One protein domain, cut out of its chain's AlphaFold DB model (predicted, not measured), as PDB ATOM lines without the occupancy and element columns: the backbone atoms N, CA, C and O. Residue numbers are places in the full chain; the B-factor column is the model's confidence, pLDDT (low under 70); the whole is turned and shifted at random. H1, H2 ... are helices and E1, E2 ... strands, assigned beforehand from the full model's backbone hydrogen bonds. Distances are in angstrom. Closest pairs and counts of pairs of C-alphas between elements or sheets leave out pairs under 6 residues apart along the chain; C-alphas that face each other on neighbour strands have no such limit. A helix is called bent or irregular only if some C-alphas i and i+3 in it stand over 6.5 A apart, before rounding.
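What this domain is: This is residues 2 to 153 of the 244 residues of an uncharacterized protein of Piromyces sp. (strain E2) (UniProt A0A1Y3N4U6). An elongated helical body has H1, H2 and H3 running lengthwise, with the short helix H5 slanting between H1 and the E1 E2 hairpin, which packs on H5 mainly through E1. H4 caps one end of the body beside the turn between H1 and H2, and at the other end H6 runs away as an arm whose residues 145 to 153 stick out; the hairpin tip, residues 68 to 73, sticks out too. The printed part has 152 residues, with six named helices and two named strands in the order H1 H2 E1 E2 H3 H4 H5 H6, the strands antiparallel, and its class is mostly helix. It is compact, with a radius of gyration of the C-alphas of 16.8 A, and spans 59 by 36 by 22 A.

Where its parts are: H1 is residues 2 to 20, 28.2 A long, from C-alpha 2 at (164.617, 177.653, 181.000). H2, residues 24 to 52, is 40.1 A long with a kink of 45 degrees near residue 46; it is neither bent nor irregular, but only just: C-alphas 43 and 46 are 6.4 A apart. E1 is residues 61 to 67 and E2 residues 74 to 80, with C-alpha 80 at (163.380, 175.328, 161.722). H3 is residues 83 to 98, 22.0 A long, H4 residues 102 to 110 and H5 residues 119 to 129. H6, residues 132 to 153, is 31.8 A long and ends at C-alpha 153, (177.882, 199.910, 175.477).

How they stand to each other: H1, H2, H3 and H6 form an up and down bundle, each running against the one before it. H1 and H2, a helical hairpin, touch at a shallow tilt of 27 degrees, the closest C-alphas being those of Phe 18 and Thr 27, 5.5 A. H2 and H3 touch at 22 degrees, closest at Leu 49 and Tyr 84, 5.1 A between C-alphas. H3 touches H6 with residues 83 to 86 alone, closest C-alphas Gly 83 and Thr 140, 5.5 A. H4 touches H1, C-alphas of Ile 19 and Ile 106 at 5.5 A. H5 touches H1 at a steep tilt of 55 degrees, C-alphas of Ile 9 and Phe 124 at 6.8 A. The closest C-alphas of E1 and H5 are those of Val 64 and Ile 123, 5.7 A. In the hairpin of E1 and E2, N 62 and O 79 are 2.8 A apart and N 77 and O 64 2.9 A, within hydrogen-bond range. Every O i to N i+4 pair is within range in H3, H4, H5 and H6, against 13 of 15 in H1 and 20 of 25 in H2.

The domain as a whole: The two C-alphas farthest apart, those of Asn 111 and Glu 153, are 60.4 A apart. The printed part has no cut and no long link. Its mean pLDDT is 87.1, with residues 2 to 3 and 69 to 72 under 70.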
ATOM      1  N   ASN A   2     164.979 179.041 181.329       60.38
ATOM      2  CA  ASN A   2     164.617 177.653 181.000       60.38
ATOM      3  C   ASN A   2     163.499 177.045 181.884       60.38
ATOM      4  O   ASN A   2     162.800 176.135 181.470       60.38
ATOM      5  N   TYR A   3     163.286 177.581 183.092       68.75
ATOM      6  CA  TYR A   3     162.389 176.990 184.085       68.75
ATOM      7  C   TYR A   3     160.922 176.892 183.647       68.75
ATOM      8  O   TYR A   3     160.317 175.860 183.884       68.75
ATOM      9  N   ASN A   4     160.326 177.914 183.018       76.62
ATOM     10  CA  ASN A   4     158.893 177.861 182.681       76.62
ATOM     11  C   ASN A   4     158.606 176.926 181.500       76.62
ATOM     12  O   ASN A   4     157.625 176.190 181.540       76.62
ATOM     13  N   VAL A   5     159.472 176.935 180.483       74.81
ATOM     14  CA  VAL A   5     159.374 176.018 179.339       74.81
ATOM     15  C   VAL A   5     159.610 174.585 179.810       74.81
ATOM     16  O   VAL A   5     158.750 173.738 179.590       74.81
ATOM     17  N   ASP A   6     160.680 174.336 180.577       79.25
ATOM     18  CA  ASP A   6     160.956 173.022 181.176       79.25
ATOM     19  C   ASP A   6     159.841 172.569 182.128       79.25
ATOM     20  O   ASP A   6     159.492 171.391 182.158       79.25
ATOM     21  N   ARG A   7     159.269 173.479 182.922       82.25
ATOM     22  CA  ARG A   7     158.167 173.173 183.844       82.25
ATOM     23  C   ARG A   7     156.916 172.772 183.081       82.25
ATOM     24  O   ARG A   7     156.284 171.796 183.475       82.25
ATOM     25  N   LEU A   8     156.569 173.492 182.012       83.81
ATOM     26  CA  LEU A   8     155.435 173.137 181.163       83.81
ATOM     27  C   LEU A   8     155.657 171.765 180.535       83.81
ATOM     28  O   LEU A   8     154.800 170.902 180.656       83.81
ATOM     29  N   ILE A   9     156.834 171.550 179.954       79.69
ATOM     30  CA  ILE A   9     157.282 170.287 179.361       79.69
ATOM     31  C   ILE A   9     157.154 169.114 180.340       79.69
ATOM     32  O   ILE A   9     156.568 168.083 180.015       79.69
ATOM     33  N   ARG A  10     157.671 169.263 181.563       83.44
ATOM     34  CA  ARG A  10     157.632 168.200 182.578       83.44
ATOM     35  C   ARG A  10     156.204 167.907 183.011       83.44
ATOM     36  O   ARG A  10     155.818 166.746 183.060       83.44
ATOM     37  N   ARG A  11     155.414 168.949 183.278       87.44
ATOM     38  CA  ARG A  11     153.995 168.811 183.634       87.44
ATOM     39  C   ARG A  11     153.192 168.155 182.518       87.44
ATOM     40  O   ARG A  11     152.389 167.276 182.798       87.44
ATOM     41  N   SER A  12     153.479 168.527 181.275       84.00
ATOM     42  CA  SER A  12     152.852 167.967 180.079       84.00
ATOM     43  C   SER A  12     153.126 166.474 179.935       84.00
ATOM     44  O   SER A  12     152.243 165.741 179.520       84.00
ATOM     45  N   ARG A  13     154.313 165.994 180.330       82.81
ATOM     46  CA  ARG A  13     154.605 164.553 180.346       82.81
ATOM     47  C   ARG A  13     153.879 163.824 181.468       82.81
ATOM     48  O   ARG A  13     153.336 162.750 181.246       82.81
ATOM     49  N   VAL A  14     153.899 164.412 182.660       88.06
ATOM     50  CA  VAL A  14     153.416 163.771 183.886       88.06
ATOM     51  C   VAL A  14     151.888 163.680 183.936       88.06
ATOM     52  O   VAL A  14     151.363 162.693 184.434       88.06
ATOM     53  N   ILE A  15     151.174 164.662 183.379       89.50
ATOM     54  CA  ILE A  15     149.703 164.677 183.380       89.50
ATOM     55  C   ILE A  15     149.093 163.427 182.731       89.50
ATOM     56  O   ILE A  15     148.073 162.953 183.207       89.50
ATOM     57  N   GLY A  16     149.738 162.855 181.707       86.19
ATOM     58  CA  GLY A  16     149.248 161.637 181.056       86.19
ATOM     59  C   GLY A  16     149.181 160.435 182.000       86.19
ATOM     60  O   GLY A  16     148.244 159.655 181.919       86.19
ATOM     61  N   PHE A  17     150.116 160.321 182.950       89.19
ATOM     62  CA  PHE A  17     150.077 159.251 183.951       89.19
ATOM     63  C   PHE A  17     148.925 159.439 184.942       89.19
ATOM     64  O   PHE A  17     148.227 158.485 185.249       89.19
ATOM     65  N   PHE A  18     148.668 160.673 185.376       90.69
ATOM     66  CA  PHE A  18     147.542 160.956 186.270       90.69
ATOM     67  C   PHE A  18     146.176 160.780 185.593       90.69
ATOM     68  O   PHE A  18     145.214 160.406 186.262       90.69
ATOM     69  N   ILE A  19     146.102 161.002 184.275       90.06
ATOM     70  CA  ILE A  19     144.914 160.691 183.469       90.06
ATOM     71  C   ILE A  19     144.678 159.174 183.436       90.06
ATOM     72  O   ILE A  19     143.554 158.745 183.683       90.06
ATOM     73  N   LEU A  20     145.729 158.372 183.205       88.44
ATOM     74  CA  LEU A  20     145.653 156.902 183.224       88.44
ATOM     75  C   LEU A  20     145.243 156.338 184.592       88.44
ATOM     76  O   LEU A  20     144.531 155.343 184.660       88.44
ATOM     77  N   GLU A  21     145.684 156.970 185.679       90.69
ATOM     78  CA  GLU A  21     145.314 156.602 187.052       90.69
ATOM     79  C   GLU A  21     143.912 157.089 187.459       90.69
ATOM     80  O   GLU A  21     143.495 156.885 188.598       90.69
ATOM     81  N   GLU A  22     143.189 157.770 186.562       88.56
ATOM     82  CA  GLU A  22     141.883 158.388 186.823       88.56
ATOM     83  C   GLU A  22     141.889 159.379 188.006       88.56
ATOM     84  O   GLU A  22     140.859 159.672 188.623       88.56
ATOM     85  N   ASN A  23     143.054 159.946 188.331       91.31
ATOM     86  CA  ASN A  23     143.209 160.853 189.459       91.31
ATOM     87  C   ASN A  23     142.792 162.273 189.063       91.31
ATOM     88  O   ASN A  23     143.599 163.093 188.609       91.31
ATOM     89  N   TYR A  24     141.510 162.575 189.263       92.38
ATOM     90  CA  TYR A  24     140.919 163.867 188.912       92.38
ATOM     91  C   TYR A  24     141.637 165.059 189.559       92.38
ATOM     92  O   TYR A  24     141.977 166.032 188.886       92.38
ATOM     93  N   LYS A  25     141.882 164.987 190.873       92.56
ATOM     94  CA  LYS A  25     142.395 166.116 191.659       92.56
ATOM     95  C   LYS A  25     143.798 166.522 191.211       92.56
ATOM     96  O   LYS A  25     144.061 167.710 191.007       92.56
ATOM     97  N   ASP A  26     144.683 165.545 191.043       92.25
ATOM     98  CA  ASP A  26     146.061 165.815 190.636       92.25
ATOM     99  C   ASP A  26     146.144 166.184 189.152       92.25
ATOM    100  O   ASP A  26     146.880 167.110 188.794       92.25
ATOM    101  N   THR A  27     145.320 165.563 188.301       92.12
ATOM    102  CA  THR A  27     145.217 165.937 186.883       92.12
ATOM    103  C   THR A  27     144.779 167.393 186.723       92.12
ATOM    104  O   THR A  27     145.434 168.150 186.004       92.12
ATOM    105  N   GLU A  28     143.744 167.831 187.443       93.56
ATOM    106  CA  GLU A  28     143.238 169.206 187.368       93.56
ATOM    107  C   GLU A  28     144.251 170.229 187.900       93.56
ATOM    108  O   GLU A  28     144.456 171.289 187.296       93.56
ATOM    109  N   SER A  29     144.949 169.894 188.987       93.06
ATOM    110  CA  SER A  29     146.043 170.708 189.533       93.06
ATOM    111  C   SER A  29     147.171 170.900 188.512       93.06
ATOM    112  O   SER A  29     147.654 172.019 188.284       93.06
ATOM    113  N   ILE A  30     147.574 169.823 187.829       92.56
ATOM    114  CA  ILE A  30     148.620 169.880 186.805       92.56
ATOM    115  C   ILE A  30     148.136 170.641 185.573       92.56
ATOM    116  O   ILE A  30     148.871 171.511 185.095       92.56
ATOM    117  N   ARG A  31     146.916 170.374 185.093       93.38
ATOM    118  CA  ARG A  31     146.295 171.055 183.947       93.38
ATOM    119  C   ARG A  31     146.239 172.563 184.166       93.38
ATOM    120  O   ARG A  31     146.765 173.325 183.354       93.38
ATOM    121  N   THR A  32     145.708 172.997 185.307       92.69
ATOM    122  CA  THR A  32     145.653 174.415 185.692       92.69
ATOM    123  C   THR A  32     147.054 175.013 185.758       92.69
ATOM    124  O   THR A  32     147.329 176.060 185.171       92.69
ATOM    125  N   GLY A  33     148.000 174.297 186.371       91.06
ATOM    126  CA  GLY A  33     149.393 174.719 186.427       91.06
ATOM    127  C   GLY A  33     150.076 174.832 185.055       91.06
ATOM    128  O   GLY A  33     151.000 175.643 184.899       91.06
ATOM    129  N   ILE A  34     149.678 174.031 184.063       91.31
ATOM    130  CA  ILE A  34     150.135 174.163 182.674       91.31
ATOM    131  C   ILE A  34     149.555 175.441 182.071       91.31
ATOM    132  O   ILE A  34     150.325 176.274 181.592       91.31
ATOM    133  N   LEU A  35     148.240 175.647 182.167       92.56
ATOM    134  CA  LEU A  35     147.555 176.821 181.617       92.56
ATOM    135  C   LEU A  35     148.081 178.138 182.207       92.56
ATOM    136  O   LEU A  35     148.383 179.072 181.466       92.56
ATOM    137  N   GLU A  36     148.318 178.201 183.517       92.38
ATOM    138  CA  GLU A  36     148.971 179.350 184.153       92.38
ATOM    139  C   GLU A  36     150.369 179.618 183.582       92.38
ATOM    140  O   GLU A  36     150.780 180.769 183.392       92.38
ATOM    141  N   THR A  37     151.127 178.555 183.307       90.81
ATOM    142  CA  THR A  37     152.464 178.677 182.719       90.81
ATOM    143  C   THR A  37     152.367 179.203 181.290       90.81
ATOM    144  O   THR A  37     153.122 180.107 180.938       90.81
ATOM    145  N   VAL A  38     151.395 178.728 180.504       92.06
ATOM    146  CA  VAL A  38     151.095 179.252 179.163       92.06
ATOM    147  C   VAL A  38     150.774 180.747 179.216       92.06
ATOM    148  O   VAL A  38     151.365 181.524 178.465       92.06
ATOM    149  N   VAL A  39     149.919 181.185 180.145       92.62
ATOM    150  CA  VAL A  39     149.594 182.611 180.330       92.62
ATOM    151  C   VAL A  39     150.849 183.423 180.655       92.62
ATOM    152  O   VAL A  39     151.058 184.495 180.084       92.62
ATOM    153  N   ARG A  40     151.739 182.917 181.518       90.19
ATOM    154  CA  ARG A  40     153.013 183.589 181.829       90.19
ATOM    155  C   ARG A  40     153.943 183.664 180.620       90.19
ATOM    156  O   ARG A  40     154.592 184.691 180.436       90.19
ATOM    157  N   LEU A  41     154.019 182.611 179.806       89.81
ATOM    158  CA  LEU A  41     154.802 182.615 178.568       89.81
ATOM    159  C   LEU A  41     154.242 183.658 177.587       89.81
ATOM    160  O   LEU A  41     154.983 184.514 177.106       89.81
ATOM    161  N   LYS A  42     152.922 183.686 177.394       90.69
ATOM    162  CA  LYS A  42     152.251 184.656 176.521       90.69
ATOM    163  C   LYS A  42     152.420 186.104 176.988       90.69
ATOM    164  O   LYS A  42     152.684 186.979 176.178       90.69
ATOM    165  N   THR A  43     152.288 186.374 178.284       90.94
ATOM    166  CA  THR A  43     152.313 187.750 178.818       90.94
ATOM    167  C   THR A  43     153.720 188.298 179.038       90.94
ATOM    168  O   THR A  43     153.932 189.492 178.861       90.94
ATOM    169  N   LYS A  44     154.691 187.458 179.419       88.56
ATOM    170  CA  LYS A  44     156.053 187.918 179.749       88.56
ATOM    171  C   LYS A  44     157.074 187.666 178.647       88.56
ATOM    172  O   LYS A  44     157.986 188.467 178.489       88.56
ATOM    173  N   TYR A  45     156.958 186.559 177.913       85.25
ATOM    174  CA  TYR A  45     158.002 186.134 176.978       85.25
ATOM    175  C   TYR A  45     157.722 186.616 175.560       85.25
ATOM    176  O   TYR A  45     158.619 187.171 174.931       85.25
ATOM    177  N   ILE A  46     156.485 186.483 175.076       89.56
ATOM    178  CA  ILE A  46     156.118 186.929 173.723       89.56
ATOM    179  C   ILE A  46     156.447 188.413 173.478       89.56
ATOM    180  O   ILE A  46     157.084 188.687 172.465       89.56
ATOM    181  N   PRO A  47     156.152 189.371 174.383       90.81
ATOM    182  CA  PRO A  47     156.492 190.779 174.142       90.81
ATOM    183  C   PRO A  47     157.998 191.056 174.042       90.81
ATOM    184  O   PRO A  47     158.414 192.014 173.395       90.81
ATOM    185  N   VAL A  48     158.829 190.230 174.682       87.44
ATOM    186  CA  VAL A  48     160.291 190.332 174.574       87.44
ATOM    187  C   VAL A  48     160.755 189.751 173.243       87.44
ATOM    188  O   VAL A  48     161.564 190.367 172.554       87.44
ATOM    189  N   LEU A  49     160.215 188.590 172.871       88.44
ATOM    190  CA  LEU A  49     160.584 187.852 171.666       88.44
ATOM    191  C   LEU A  49     160.061 188.504 170.380       88.44
ATOM    192  O   LEU A  49     160.683 188.337 169.340       88.44
ATOM    193  N   VAL A  50     158.979 189.292 170.437       90.50
ATOM    194  CA  VAL A  50     158.393 189.939 169.248       90.50
ATOM    195  C   VAL A  50     159.373 190.888 168.546       90.50
ATOM    196  O   VAL A  50     159.286 191.096 167.345       90.50
ATOM    197  N   LYS A  51     160.347 191.437 169.282       87.62
ATOM    198  CA  LYS A  51     161.408 192.295 168.728       87.62
ATOM    199  C   LYS A  51     162.435 191.522 167.894       87.62
ATOM    200  O   LYS A  51     163.262 192.137 167.235       87.62
ATOM    201  N   TYR A  52     162.389 190.197 167.964       86.31
ATOM    202  CA  TYR A  52     163.324 189.261 167.349       86.31
ATOM    203  C   TYR A  52     162.609 188.344 166.342       86.31
ATOM    204  O   TYR A  52     163.112 187.277 166.014       86.31
ATOM    205  N   THR A  53     161.429 188.740 165.854       87.75
ATOM    206  CA  THR A  53     160.653 187.995 164.844       87.75
ATOM    207  C   THR A  53     161.374 187.884 163.507       87.75
ATOM    208  O   THR A  53     161.215 186.890 162.812       87.75
ATOM    209  N   SER A  54     162.166 188.895 163.149       86.31
ATOM    210  CA  SER A  54     162.941 188.936 161.906       86.31
ATOM    211  C   SER A  54     164.290 188.219 162.005       86.31
ATOM    212  O   SER A  54     165.056 188.231 161.045       86.31
ATOM    213  N   GLU A  55     164.617 187.630 163.159       86.12
ATOM    214  CA  GLU A  55     165.839 186.842 163.299       86.12
ATOM    215  C   GLU A  55     165.759 185.569 162.446       86.12
ATOM    216  O   GLU A  55     164.695 184.940 162.377       86.12
ATOM    217  N   PRO A  56     166.884 185.143 161.841       88.62
ATOM    218  CA  PRO A  56     166.928 183.891 161.107       88.62
ATOM    219  C   PRO A  56     166.593 182.716 162.027       88.62
ATOM    220  O   PRO A  56     166.927 182.719 163.222       88.62
ATOM    221  N   ALA A  57     165.947 181.707 161.444       89.69
ATOM    222  CA  ALA A  57     165.619 180.468 162.130       89.69
ATOM    223  C   ALA A  57     166.879 179.783 162.685       89.69
ATOM    224  O   ALA A  57     167.978 179.918 162.142       89.69
ATOM    225  N   SER A  58     166.716 179.049 163.787       89.88
ATOM    226  CA  SER A  58     167.806 178.257 164.356       89.88
ATOM    227  C   SER A  58     168.170 177.094 163.431       89.88
ATOM    228  O   SER A  58     167.306 176.472 162.810       89.88
ATOM    229  N   ASN A  59     169.452 176.730 163.411       89.31
ATOM    230  CA  ASN A  59     169.924 175.522 162.733       89.31
ATOM    231  C   ASN A  59     169.410 174.239 163.404       89.31
ATOM    232  O   ASN A  59     169.465 173.170 162.803       89.31
ATOM    233  N   THR A  60     168.906 174.327 164.638       89.50
ATOM    234  CA  THR A  60     168.316 173.190 165.344       89.50
ATOM    235  C   THR A  60     166.910 172.912 164.800       89.50
ATOM    236  O   THR A  60     166.039 173.778 164.922       89.50
ATOM    237  N   PRO A  61     166.645 171.722 164.227       90.38
ATOM    238  CA  PRO A  61     165.317 171.384 163.738       90.38
ATOM    239  C   PRO A  61     164.376 171.009 164.889       90.38
ATOM    240  O   PRO A  61     164.773 170.395 165.881       90.38
ATOM    241  N   VAL A  62     163.099 171.333 164.723       90.62
ATOM    242  CA  VAL A  62     161.994 170.882 165.571       90.62
ATOM    243  C   VAL A  62     161.193 169.842 164.806       90.62
ATOM    244  O   VAL A  62     160.803 170.067 163.663       90.62
ATOM    245  N   VAL A  63     160.927 168.704 165.443       89.81
ATOM    246  CA  VAL A  63     160.058 167.666 164.881       89.81
ATOM    247  C   VAL A  63     158.610 168.099 165.075       89.81
ATOM    248  O   VAL A  63     158.140 168.188 166.210       89.81
ATOM    249  N   VAL A  64     157.905 168.397 163.990       90.56
ATOM    250  CA  VAL A  64     156.499 168.813 164.025       90.56
ATOM    251  C   VAL A  64     155.645 167.756 163.353       90.56
ATOM    252  O   VAL A  64     155.939 167.317 162.242       90.56
ATOM    253  N   TYR A  65     154.574 167.367 164.036       88.62
ATOM    254  CA  TYR A  65     153.602 166.416 163.530       88.62
ATOM    255  C   TYR A  65     152.350 167.137 163.045       88.62
ATOM    256  O   TYR A  65     151.828 168.022 163.721       88.62
ATOM    257  N   TYR A  66     151.841 166.709 161.897       83.94
ATOM    258  CA  TYR A  66     150.575 167.160 161.342       83.94
ATOM    259  C   TYR A  66     149.670 165.960 161.119       83.94
ATOM    260  O   TYR A  66     150.093 164.925 160.593       83.94
ATOM    261  N   LYS A  67     148.403 166.108 161.502       79.94
ATOM    262  CA  LYS A  67     147.366 165.139 161.165       79.94
ATOM    263  C   LYS A  67     146.810 165.501 159.792       79.94
ATOM    264  O   LYS A  67     146.250 166.582 159.627       79.94
ATOM    265  N   ASN A  68     146.982 164.623 158.806       73.44
ATOM    266  CA  ASN A  68     146.372 164.834 157.499       73.44
ATOM    267  C   ASN A  68     144.850 164.652 157.621       73.44
ATOM    268  O   ASN A  68     144.383 163.577 158.000       73.44
ATOM    269  N   ASN A  69     144.085 165.697 157.298       67.12
ATOM    270  CA  ASN A  69     142.624 165.699 157.407       67.12
ATOM    271  C   ASN A  69     141.940 164.695 156.465       67.12
ATOM    272  O   ASN A  69     140.793 164.339 156.709       67.12
ATOM    273  N   ILE A  70     142.628 164.239 155.412       68.31
ATOM    274  CA  ILE A  70     142.052 163.358 154.388       68.31
ATOM    275  C   ILE A  70     142.220 161.880 154.774       68.31
ATOM    276  O   ILE A  70     141.279 161.102 154.665       68.31
ATOM    277  N   ASN A  71     143.396 161.498 155.287       66.50
ATOM    278  CA  ASN A  71     143.747 160.086 155.502       66.50
ATOM    279  C   ASN A  71     143.908 159.726 156.988       66.50
ATOM    280  O   ASN A  71     144.205 158.582 157.319       66.50
ATOM    281  N   GLY A  72     143.816 160.705 157.895       67.75
ATOM    282  CA  GLY A  72     144.079 160.524 159.325       67.75
ATOM    283  C   GLY A  72     145.538 160.197 159.670       67.75
ATOM    284  O   GLY A  72     145.876 160.114 160.850       67.75
ATOM    285  N   THR A  73     146.409 160.048 158.668       74.00
ATOM    286  CA  THR A  73     147.819 159.692 158.827       74.00
ATOM    287  C   THR A  73     148.606 160.831 159.461       74.00
ATOM    288  O   THR A  73     148.524 161.986 159.028       74.00
ATOM    289  N   LEU A  74     149.402 160.485 160.470       79.81
ATOM    290  CA  LEU A  74     150.346 161.386 161.113       79.81
ATOM    291  C   LEU A  74     151.572 161.558 160.209       79.81
ATOM    292  O   LEU A  74     152.233 160.579 159.872       79.81
ATOM    293  N   THR A  75     151.887 162.792 159.831       82.38
ATOM    294  CA  THR A  75     153.098 163.114 159.061       82.38
ATOM    295  C   THR A  75     154.027 163.958 159.919       82.38
ATOM    296  O   THR A  75     153.598 164.953 160.500       82.38
ATOM    297  N   GLY A  76     155.280 163.522 160.058       84.00
ATOM    298  CA  GLY A  76     156.322 164.241 160.788       84.00
ATOM    299  C   GLY A  76     157.227 164.993 159.821       84.00
ATOM    300  O   GLY A  76     157.648 164.435 158.811       84.00
ATOM    301  N   THR A  77     157.532 166.250 160.123       89.00
ATOM    302  CA  THR A  77     158.468 167.069 159.343       89.00
ATOM    303  C   THR A  77     159.440 167.788 160.267       89.00
ATOM    304  O   THR A  77     159.123 168.069 161.425       89.00
ATOM    305  N   TYR A  78     160.631 168.081 159.753       90.44
ATOM    306  CA  TYR A  78     161.611 168.903 160.450       90.44
ATOM    307  C   TYR A  78     161.402 170.360 160.057       90.44
ATOM    308  O   TYR A  78     161.523 170.715 158.886       90.44
ATOM    309  N   VAL A  79     161.082 171.196 161.040       91.25
ATOM    310  CA  VAL A  79     160.853 172.626 160.844       91.25
ATOM    311  C   VAL A  79     161.858 173.413 161.669       91.25
ATOM    312  O   VAL A  79     162.092 173.119 162.840       91.25
ATOM    313  N   HIS A  80     162.456 174.425 161.057       92.19
ATOM    314  CA  HIS A  80     163.380 175.328 161.722       92.19
ATOM    315  C   HIS A  80     162.619 176.569 162.168       92.19
ATOM    316  O   HIS A  80     162.014 177.248 161.345       92.19
ATOM    317  N   TYR A  81     162.658 176.861 163.466       91.38
ATOM    318  CA  TYR A  81     161.989 178.023 164.043       91.38
ATOM    319  C   TYR A  81     163.003 178.994 164.634       91.38
ATOM    320  O   TYR A  81     164.028 178.586 165.194       91.38
ATOM    321  N   ASN A  82     162.694 180.287 164.573       90.25
ATOM    322  CA  ASN A  82     163.301 181.243 165.497       90.25
ATOM    323  C   ASN A  82     162.619 181.160 166.881       90.25
ATOM    324  O   ASN A  82     161.574 180.527 167.056       90.25
ATOM    325  N   GLY A  83     163.204 181.786 167.907       88.44
ATOM    326  CA  GLY A  83     162.670 181.680 169.270       88.44
ATOM    327  C   GLY A  83     161.269 182.272 169.458       88.44
ATOM    328  O   GLY A  83     160.535 181.818 170.336       88.44
ATOM    329  N   TYR A  84     160.870 183.253 168.644       91.94
ATOM    330  CA  TYR A  84     159.517 183.813 168.681       91.94
ATOM    331  C   TYR A  84     158.485 182.840 168.101       91.94
ATOM    332  O   TYR A  84     157.471 182.562 168.745       91.94
ATOM    333  N   GLU A  85     158.751 182.313 166.908       91.31
ATOM    334  CA  GLU A  85     157.887 181.350 166.222       91.31
ATOM    335  C   GLU A  85     157.730 180.090 167.059       91.31
ATOM    336  O   GLU A  85     156.611 179.629 167.292       91.31
ATOM    337  N   LEU A  86     158.850 179.590 167.591       91.62
ATOM    338  CA  LEU A  86     158.849 178.427 168.457       91.62
ATOM    339  C   LEU A  86     157.963 178.657 169.678       91.62
ATOM    340  O   LEU A  86     157.101 177.835 169.967       91.62
ATOM    341  N   MET A  87     158.156 179.770 170.391       91.25
ATOM    342  CA  MET A  87     157.374 180.068 171.589       91.25
ATOM    343  C   MET A  87     155.884 180.232 171.268       91.25
ATOM    344  O   MET A  87     155.037 179.772 172.031       91.25
ATOM    345  N   SER A  88     155.557 180.860 170.140       92.31
ATOM    346  CA  SER A  88     154.172 181.071 169.707       92.31
ATOM    347  C   SER A  88     153.476 179.750 169.380       92.31
ATOM    348  O   SER A  88     152.384 179.490 169.888       92.31
ATOM    349  N   ASN A  89     154.138 178.880 168.615       92.06
ATOM    350  CA  ASN A  89     153.630 177.547 168.295       92.06
ATOM    351  C   ASN A  89     153.545 176.660 169.540       92.06
ATOM    352  O   ASN A  89     152.545 175.985 169.752       92.06
ATOM    353  N   PHE A  90     154.541 176.729 170.421       90.12
ATOM    354  CA  PHE A  90     154.559 176.005 171.688       90.12
ATOM    355  C   PHE A  90     153.373 176.385 172.588       90.12
ATOM    356  O   PHE A  90     152.713 175.511 173.151       90.12
ATOM    357  N   ILE A  91     153.063 177.683 172.689       91.88
ATOM    358  CA  ILE A  91     151.871 178.195 173.385       91.88
ATOM    359  C   ILE A  91     150.600 177.657 172.727       91.88
ATOM    360  O   ILE A  91     149.727 177.163 173.436       91.88
ATOM    361  N   LEU A  92     150.503 177.719 171.396       92.62
ATOM    362  CA  LEU A  92     149.340 177.235 170.656       92.62
ATOM    363  C   LEU A  92     149.092 175.744 170.914       92.62
ATOM    364  O   LEU A  92     147.989 175.373 171.311       92.62
ATOM    365  N   TRP A  93     150.115 174.902 170.760       91.44
ATOM    366  CA  TRP A  93     150.017 173.462 170.993       91.44
ATOM    367  C   TRP A  93     149.613 173.148 172.435       91.44
ATOM    368  O   TRP A  93     148.726 172.326 172.654       91.44
ATOM    369  N   ALA A  94     150.207 173.837 173.417       91.69
ATOM    370  CA  ALA A  94     149.897 173.623 174.828       91.69
ATOM    371  C   ALA A  94     148.463 174.054 175.163       91.69
ATOM    372  O   ALA A  94     147.744 173.324 175.840       91.69
ATOM    373  N   THR A  95     148.013 175.210 174.666       91.81
ATOM    374  CA  THR A  95     146.627 175.650 174.855       91.81
ATOM    375  C   THR A  95     145.659 174.661 174.226       91.81
ATOM    376  O   THR A  95     144.728 174.225 174.889       91.81
ATOM    377  N   GLN A  96     145.870 174.268 172.974       90.75
ATOM    378  CA  GLN A  96     144.922 173.391 172.293       90.75
ATOM    379  C   GLN A  96     144.869 171.976 172.893       90.75
ATOM    380  O   GLN A  96     143.844 171.316 172.749       90.75
ATOM    381  N   LEU A  97     145.949 171.507 173.527       89.38
ATOM    382  CA  LEU A  97     145.994 170.204 174.192       89.38
ATOM    383  C   LEU A  97     145.336 170.236 175.584       89.38
ATOM    384  O   LEU A  97     144.588 169.329 175.925       89.38
ATOM    385  N   TYR A  98     145.586 171.283 176.379       91.12
ATOM    386  CA  TYR A  98     145.195 171.326 177.799       91.12
ATOM    387  C   TYR A  98     143.971 172.199 178.115       91.12
ATOM    388  O   TYR A  98     143.566 172.296 179.276       91.12
ATOM    389  N   ASN A  99     143.370 172.845 177.111       91.50
ATOM    390  CA  ASN A  99     142.122 173.594 177.295       91.50
ATOM    391  C   ASN A  99     140.893 172.679 177.448       91.50
ATOM    392  O   ASN A  99     139.851 173.135 177.909       91.50
ATOM    393  N   THR A 100     141.014 171.396 177.103       89.06
ATOM    394  CA  THR A 100     139.995 170.381 177.390       89.06
ATOM    395  C   THR A 100     139.855 170.189 178.910       89.06
ATOM    396  O   THR A 100     140.879 170.083 179.591       89.06
ATOM    397  N   PRO A 101     138.632 170.162 179.476       91.38
ATOM    398  CA  PRO A 101     138.420 169.891 180.898       91.38
ATOM    399  C   PRO A 101     138.967 168.524 181.322       91.38
ATOM    400  O   PRO A 101     138.913 167.567 180.551       91.38
ATOM    401  N   THR A 102     139.443 168.412 182.564       91.25
ATOM    402  CA  THR A 102     140.001 167.157 183.102       91.25
ATOM    403  C   THR A 102     139.010 165.996 183.050       91.25
ATOM    404  O   THR A 102     139.397 164.880 182.721       91.25
ATOM    405  N   GLU A 103     137.727 166.260 183.310       89.38
ATOM    406  CA  GLU A 103     136.657 165.255 183.240       89.38
ATOM    407  C   GLU A 103     136.588 164.614 181.851       89.38
ATOM    408  O   GLU A 103     136.540 163.392 181.720       89.38
ATOM    409  N   GLN A 104     136.665 165.447 180.809       89.88
ATOM    410  CA  GLN A 104     136.644 164.996 179.427       89.88
ATOM    411  C   GLN A 104     137.930 164.250 179.057       89.88
ATOM    412  O   GLN A 104     137.852 163.249 178.359       89.88
ATOM    413  N   LEU A 105     139.095 164.686 179.549       88.06
ATOM    414  CA  LEU A 105     140.366 163.992 179.305       88.06
ATOM    415  C   LEU A 105     140.369 162.568 179.884       88.06
ATOM    416  O   LEU A 105     140.807 161.639 179.214       88.06
ATOM    417  N   ILE A 106     139.848 162.388 181.100       89.81
ATOM    418  CA  ILE A 106     139.722 161.061 181.728       89.81
ATOM    419  C   ILE A 106     138.673 160.216 180.992       89.81
ATOM    420  O   ILE A 106     138.879 159.024 180.770       89.81
ATOM    421  N   LEU A 107     137.553 160.820 180.581       91.06
ATOM    422  CA  LEU A 107     136.521 160.131 179.806       91.06
ATOM    423  C   LEU A 107     137.037 159.675 178.432       91.06
ATOM    424  O   LEU A 107     136.725 158.571 177.993       91.06
ATOM    425  N   ASP A 108     137.823 160.508 177.753       88.88
ATOM    426  CA  ASP A 108     138.436 160.180 176.467       88.88
ATOM    427  C   ASP A 108     139.407 158.997 176.606       88.88
ATOM    428  O   ASP A 108     139.333 158.068 175.800       88.88
ATOM    429  N   GLU A 109     140.217 158.960 177.671       89.31
ATOM    430  CA  GLU A 109     141.101 157.825 177.973       89.31
ATOM    431  C   GLU A 109     140.299 156.530 178.193       89.31
ATOM    432  O   GLU A 109     140.609 155.500 177.593       89.31
ATOM    433  N   LYS A 110     139.195 156.590 178.954       87.88
ATOM    434  CA  LYS A 110     138.274 155.448 179.145       87.88
ATOM    435  C   LYS A 110     137.662 154.951 177.838       87.88
ATOM    436  O   LYS A 110     137.419 153.758 177.681       87.88
ATOM    437  N   ASN A 111     137.432 155.860 176.897       89.00
ATOM    438  CA  ASN A 111     136.904 155.556 175.569       89.00
ATOM    439  C   ASN A 111     137.997 155.131 174.568       89.00
ATOM    440  O   ASN A 111     137.724 155.035 173.370       89.00
ATOM    441  N   GLY A 112     139.231 154.898 175.031       84.56
ATOM    442  CA  GLY A 112     140.357 154.453 174.210       84.56
ATOM    443  C   GLY A 112     141.026 155.560 173.389       84.56
ATOM    444  O   GLY A 112     141.830 155.259 172.508       84.56
ATOM    445  N   LYS A 113     140.711 156.837 173.640       86.62
ATOM    446  CA  LYS A 113     141.391 157.990 173.029       86.62
ATOM    447  C   LYS A 113     142.470 158.497 173.973       86.62
ATOM    448  O   LYS A 113     142.232 159.404 174.767       86.62
ATOM    449  N   SER A 114     143.659 157.920 173.855       85.69
ATOM    450  CA  SER A 114     144.741 158.259 174.763       85.69
ATOM    451  C   SER A 114     145.344 159.637 174.490       85.69
ATOM    452  O   SER A 114     145.574 160.014 173.336       85.69
ATOM    453  N   ILE A 115     145.688 160.383 175.545       85.62
ATOM    454  CA  ILE A 115     146.398 161.670 175.398       85.62
ATOM    455  C   ILE A 115     147.772 161.503 174.727       85.62
ATOM    456  O   ILE A 115     148.261 162.421 174.063       85.62
ATOM    457  N   PHE A 116     148.390 160.324 174.856       86.00
ATOM    458  CA  PHE A 116     149.682 160.002 174.242       86.00
ATOM    459  C   PHE A 116     149.602 159.856 172.711       86.00
ATOM    460  O   PHE A 116     150.613 160.007 172.013       86.00
ATOM    461  N   ASP A 117     148.405 159.611 172.172       85.19
ATOM    462  CA  ASP A 117     148.164 159.538 170.729       85.19
ATOM    463  C   ASP A 117     147.949 160.906 170.088       85.19
ATOM    464  O   ASP A 117     147.988 161.040 168.860       85.19
ATOM    465  N   ASP A 118     147.789 161.948 170.901       87.56
ATOM    466  CA  ASP A 118     147.701 163.302 170.396       87.56
ATOM    467  C   ASP A 118     149.033 163.737 169.766       87.56
ATOM    468  O   ASP A 118     150.100 163.725 170.389       87.56
ATOM    469  N   TYR A 119     148.971 164.187 168.512       87.88
ATOM    470  CA  TYR A 119     150.148 164.641 167.778       87.88
ATOM    471  C   TYR A 119     150.891 165.775 168.499       87.88
ATOM    472  O   TYR A 119     152.115 165.842 168.429       87.88
ATOM    473  N   ARG A 120     150.182 166.635 169.243       88.94
ATOM    474  CA  ARG A 120     150.763 167.741 170.019       88.94
ATOM    475  C   ARG A 120     151.552 167.217 171.209       88.94
ATOM    476  O   ARG A 120     152.638 167.722 171.488       88.94
ATOM    477  N   TYR A 121     151.051 166.170 171.868       88.38
ATOM    478  CA  TYR A 121     151.791 165.484 172.924       88.38
ATOM    479  C   TYR A 121     153.095 164.893 172.371       88.38
ATOM    480  O   TYR A 121     154.161 165.084 172.962       88.38
ATOM    481  N   ARG A 122     153.039 164.253 171.194       86.69
ATOM    482  CA  ARG A 122     154.227 163.706 170.514       86.69
ATOM    483  C   ARG A 122     155.238 164.791 170.133       86.69
ATOM    484  O   ARG A 122     156.426 164.615 170.394       86.69
ATOM    485  N   ILE A 123     154.780 165.947 169.632       88.44
ATOM    486  CA  ILE A 123     155.646 167.118 169.386       88.44
ATOM    487  C   ILE A 123     156.395 167.499 170.665       88.44
ATOM    488  O   ILE A 123     157.604 167.732 170.620       88.44
ATOM    489  N   PHE A 124     155.711 167.556 171.812       86.31
ATOM    490  CA  PHE A 124     156.393 167.836 173.068       86.31
ATOM    491  C   PHE A 124     157.411 166.743 173.392       86.31
ATOM    492  O   PHE A 124     158.586 167.060 173.558       86.31
ATOM    493  N   SER A 125     156.995 165.478 173.433       84.75
ATOM    494  CA  SER A 125     157.843 164.339 173.811       84.75
ATOM    495  C   SER A 125     159.160 164.275 173.026       84.75
ATOM    496  O   SER A 125     160.242 164.249 173.626       84.75
ATOM    497  N   ASP A 126     159.092 164.336 171.699       85.31
ATOM    498  CA  ASP A 126     160.252 164.067 170.844       85.31
ATOM    499  C   ASP A 126     161.259 165.221 170.866       85.31
ATOM    500  O   ASP A 126     162.474 165.020 170.941       85.31
ATOM    501  N   ASN A 127     160.765 166.459 170.913       85.50
ATOM    502  CA  ASN A 127     161.624 167.639 171.002       85.50
ATOM    503  C   ASN A 127     162.213 167.857 172.402       85.50
ATOM    504  O   ASN A 127     163.228 168.547 172.538       85.50
ATOM    505  N   ILE A 128     161.619 167.260 173.441       80.50
ATOM    506  CA  ILE A 128     162.223 167.189 174.778       80.50
ATOM    507  C   ILE A 128     163.410 166.229 174.762       80.50
ATOM    508  O   ILE A 128     164.475 166.577 175.276       80.50
ATOM    509  N   MET A 129     163.238 165.043 174.171       75.56
ATOM    510  CA  MET A 129     164.300 164.039 174.075       75.56
ATOM    511  C   MET A 129     165.506 164.586 173.299       75.56
ATOM    512  O   MET A 129     166.635 164.494 173.783       75.56
ATOM    513  N   GLY A 130     165.261 165.257 172.168       74.50
ATOM    514  CA  GLY A 130     166.296 165.928 171.372       74.50
ATOM    515  C   GLY A 130     166.857 167.217 171.988       74.50
ATOM    516  O   GLY A 130     167.838 167.760 171.493       74.50
ATOM    517  N   LYS A 131     166.265 167.727 173.079       83.88
ATOM    518  CA  LYS A 131     166.573 169.044 173.681       83.88
ATOM    519  C   LYS A 131     166.412 170.222 172.704       83.88
ATOM    520  O   LYS A 131     166.897 171.318 172.998       83.88
ATOM    521  N   ASN A 132     165.687 170.037 171.600       86.94
ATOM    522  CA  ASN A 132     165.562 171.004 170.506       86.94
ATOM    523  C   ASN A 132     165.007 172.341 171.006       86.94
ATOM    524  O   ASN A 132     165.599 173.396 170.786       86.94
ATOM    525  N   PHE A 133     163.928 172.299 171.796       86.62
ATOM    526  CA  PHE A 133     163.329 173.504 172.377       86.62
ATOM    527  C   PHE A 133     164.303 174.290 173.251       86.62
ATOM    528  O   PHE A 133     164.357 175.518 173.196       86.62
ATOM    529  N   LYS A 134     165.103 173.584 174.054       86.12
ATOM    530  CA  LYS A 134     166.076 174.208 174.948       86.12
ATOM    531  C   LYS A 134     167.190 174.893 174.162       86.12
ATOM    532  O   LYS A 134     167.592 175.988 174.546       86.12
ATOM    533  N   LEU A 135     167.683 174.261 173.097       87.94
ATOM    534  CA  LEU A 135     168.748 174.808 172.253       87.94
ATOM    535  C   LEU A 135     168.292 176.084 171.541       87.94
ATOM    536  O   LEU A 135     168.919 177.124 171.724       87.94
ATOM    537  N   ILE A 136     167.140 176.048 170.867       89.12
ATOM    538  CA  ILE A 136     166.594 177.206 170.139       89.12
ATOM    539  C   ILE A 136     166.344 178.385 171.088       89.12
ATOM    540  O   ILE A 136     166.705 179.532 170.799       89.12
ATOM    541  N   MET A 137     165.760 178.119 172.262       87.69
ATOM    542  CA  MET A 137     165.529 179.169 173.254       87.69
ATOM    543  C   MET A 137     166.835 179.712 173.838       87.69
ATOM    544  O   MET A 137     166.930 180.914 174.082       87.69
ATOM    545  N   LYS A 138     167.842 178.859 174.059       87.88
ATOM    546  CA  LYS A 138     169.163 179.284 174.534       87.88
ATOM    547  C   LYS A 138     169.834 180.208 173.517       87.88
ATOM    548  O   LYS A 138     170.194 181.317 173.893       87.88
ATOM    549  N   GLU A 139     169.913 179.794 172.254       88.62
ATOM    550  CA  GLU A 139     170.480 180.600 171.163       88.62
ATOM    551  C   GLU A 139     169.780 181.957 171.050       88.62
ATOM    552  O   GLU A 139     170.422 183.005 170.984       88.62
ATOM    553  N   THR A 140     168.445 181.957 171.105       88.94
ATOM    554  CA  THR A 140     167.660 183.193 171.045       88.94
ATOM    555  C   THR A 140     168.003 184.123 172.211       88.94
ATOM    556  O   THR A 140     168.245 185.308 172.004       88.94
ATOM    557  N   PHE A 141     168.069 183.615 173.444       86.56
ATOM    558  CA  PHE A 141     168.383 184.460 174.598       86.56
ATOM    559  C   PHE A 141     169.837 184.923 174.650       86.56
ATOM    560  O   PHE A 141     170.088 186.029 175.128       86.56
ATOM    561  N   GLU A 142     170.778 184.136 174.136       89.00
ATOM    562  CA  GLU A 142     172.170 184.562 173.979       89.00
ATOM    563  C   GLU A 142     172.273 185.743 173.009       89.00
ATOM    564  O   GLU A 142     172.913 186.745 173.338       89.00
ATOM    565  N   LYS A 143     171.550 185.700 171.882       86.75
ATOM    566  CA  LYS A 143     171.443 186.840 170.957       86.75
ATOM    567  C   LYS A 143     170.806 188.067 171.612       86.75
ATOM    568  O   LYS A 143     171.333 189.172 171.495       86.75
ATOM    569  N   ILE A 144     169.705 187.885 172.346       88.12
ATOM    570  CA  ILE A 144     169.029 188.972 173.080       88.12
ATOM    571  C   ILE A 144     169.990 189.633 174.070       88.12
ATOM    572  O   ILE A 144     170.050 190.863 174.167       88.12
ATOM    573  N   TYR A 145     170.745 188.824 174.811       87.12
ATOM    574  CA  TYR A 145     171.714 189.307 175.784       87.12
ATOM    575  C   TYR A 145     172.867 190.057 175.106       87.12
ATOM    576  O   TYR A 145     173.192 191.169 175.520       87.12
ATOM    577  N   ALA A 146     173.423 189.507 174.023       87.75
ATOM    578  CA  ALA A 146     174.477 190.151 173.245       87.75
ATOM    579  C   ALA A 146     174.025 191.506 172.670       87.75
ATOM    580  O   ALA A 146     174.726 192.507 172.829       87.75
ATOM    581  N   ASN A 147     172.820 191.574 172.093       87.62
ATOM    582  CA  ASN A 147     172.246 192.823 171.586       87.62
ATOM    583  C   ASN A 147     171.990 193.836 172.706       87.62
ATOM    584  O   ASN A 147     172.243 195.029 172.538       87.62
ATOM    585  N   SER A 148     171.532 193.378 173.872       84.00
ATOM    586  CA  SER A 148     171.322 194.247 175.034       84.00
ATOM    587  C   SER A 148     172.639 194.832 175.545       84.00
ATOM    588  O   SER A 148     172.711 196.035 175.796       84.00
ATOM    589  N   LYS A 149     173.693 194.010 175.623       88.12
ATOM    590  CA  LYS A 149     175.041 194.441 176.008       88.12
ATOM    591  C   LYS A 149     175.606 195.462 175.016       88.12
ATOM    592  O   LYS A 149     175.994 196.550 175.430       88.12
ATOM    593  N   LYS A 150     175.541 195.174 173.712       88.25
ATOM    594  CA  LYS A 150     175.984 196.097 172.653       88.25
ATOM    595  C   LYS A 150     175.233 197.432 172.695       88.25
ATOM    596  O   LYS A 150     175.836 198.495 172.550       88.25
ATOM    597  N   ASN A 151     173.921 197.398 172.929       85.12
ATOM    598  CA  ASN A 151     173.112 198.610 173.072       85.12
ATOM    599  C   ASN A 151     173.488 199.413 174.322       85.12
ATOM    600  O   ASN A 151     173.498 200.642 174.278       85.12
ATOM    601  N   GLN A 152     173.797 198.746 175.433       87.44
ATOM    602  CA  GLN A 152     174.250 199.408 176.654       87.44
ATOM    603  C   GLN A 152     175.621 200.068 176.461       87.44
ATOM    604  O   GLN A 152     175.788 201.230 176.826       87.44
ATOM    605  N   GLU A 153     176.564 199.370 175.831       88.31
ATOM    606  CA  GLU A 153     177.882 199.910 175.477       88.31
ATOM    607  C   GLU A 153     177.757 201.117 174.537       88.31
ATOM    608  O   GLU A 153     178.370 202.156 174.772       88.31
TER     609      GLU A 153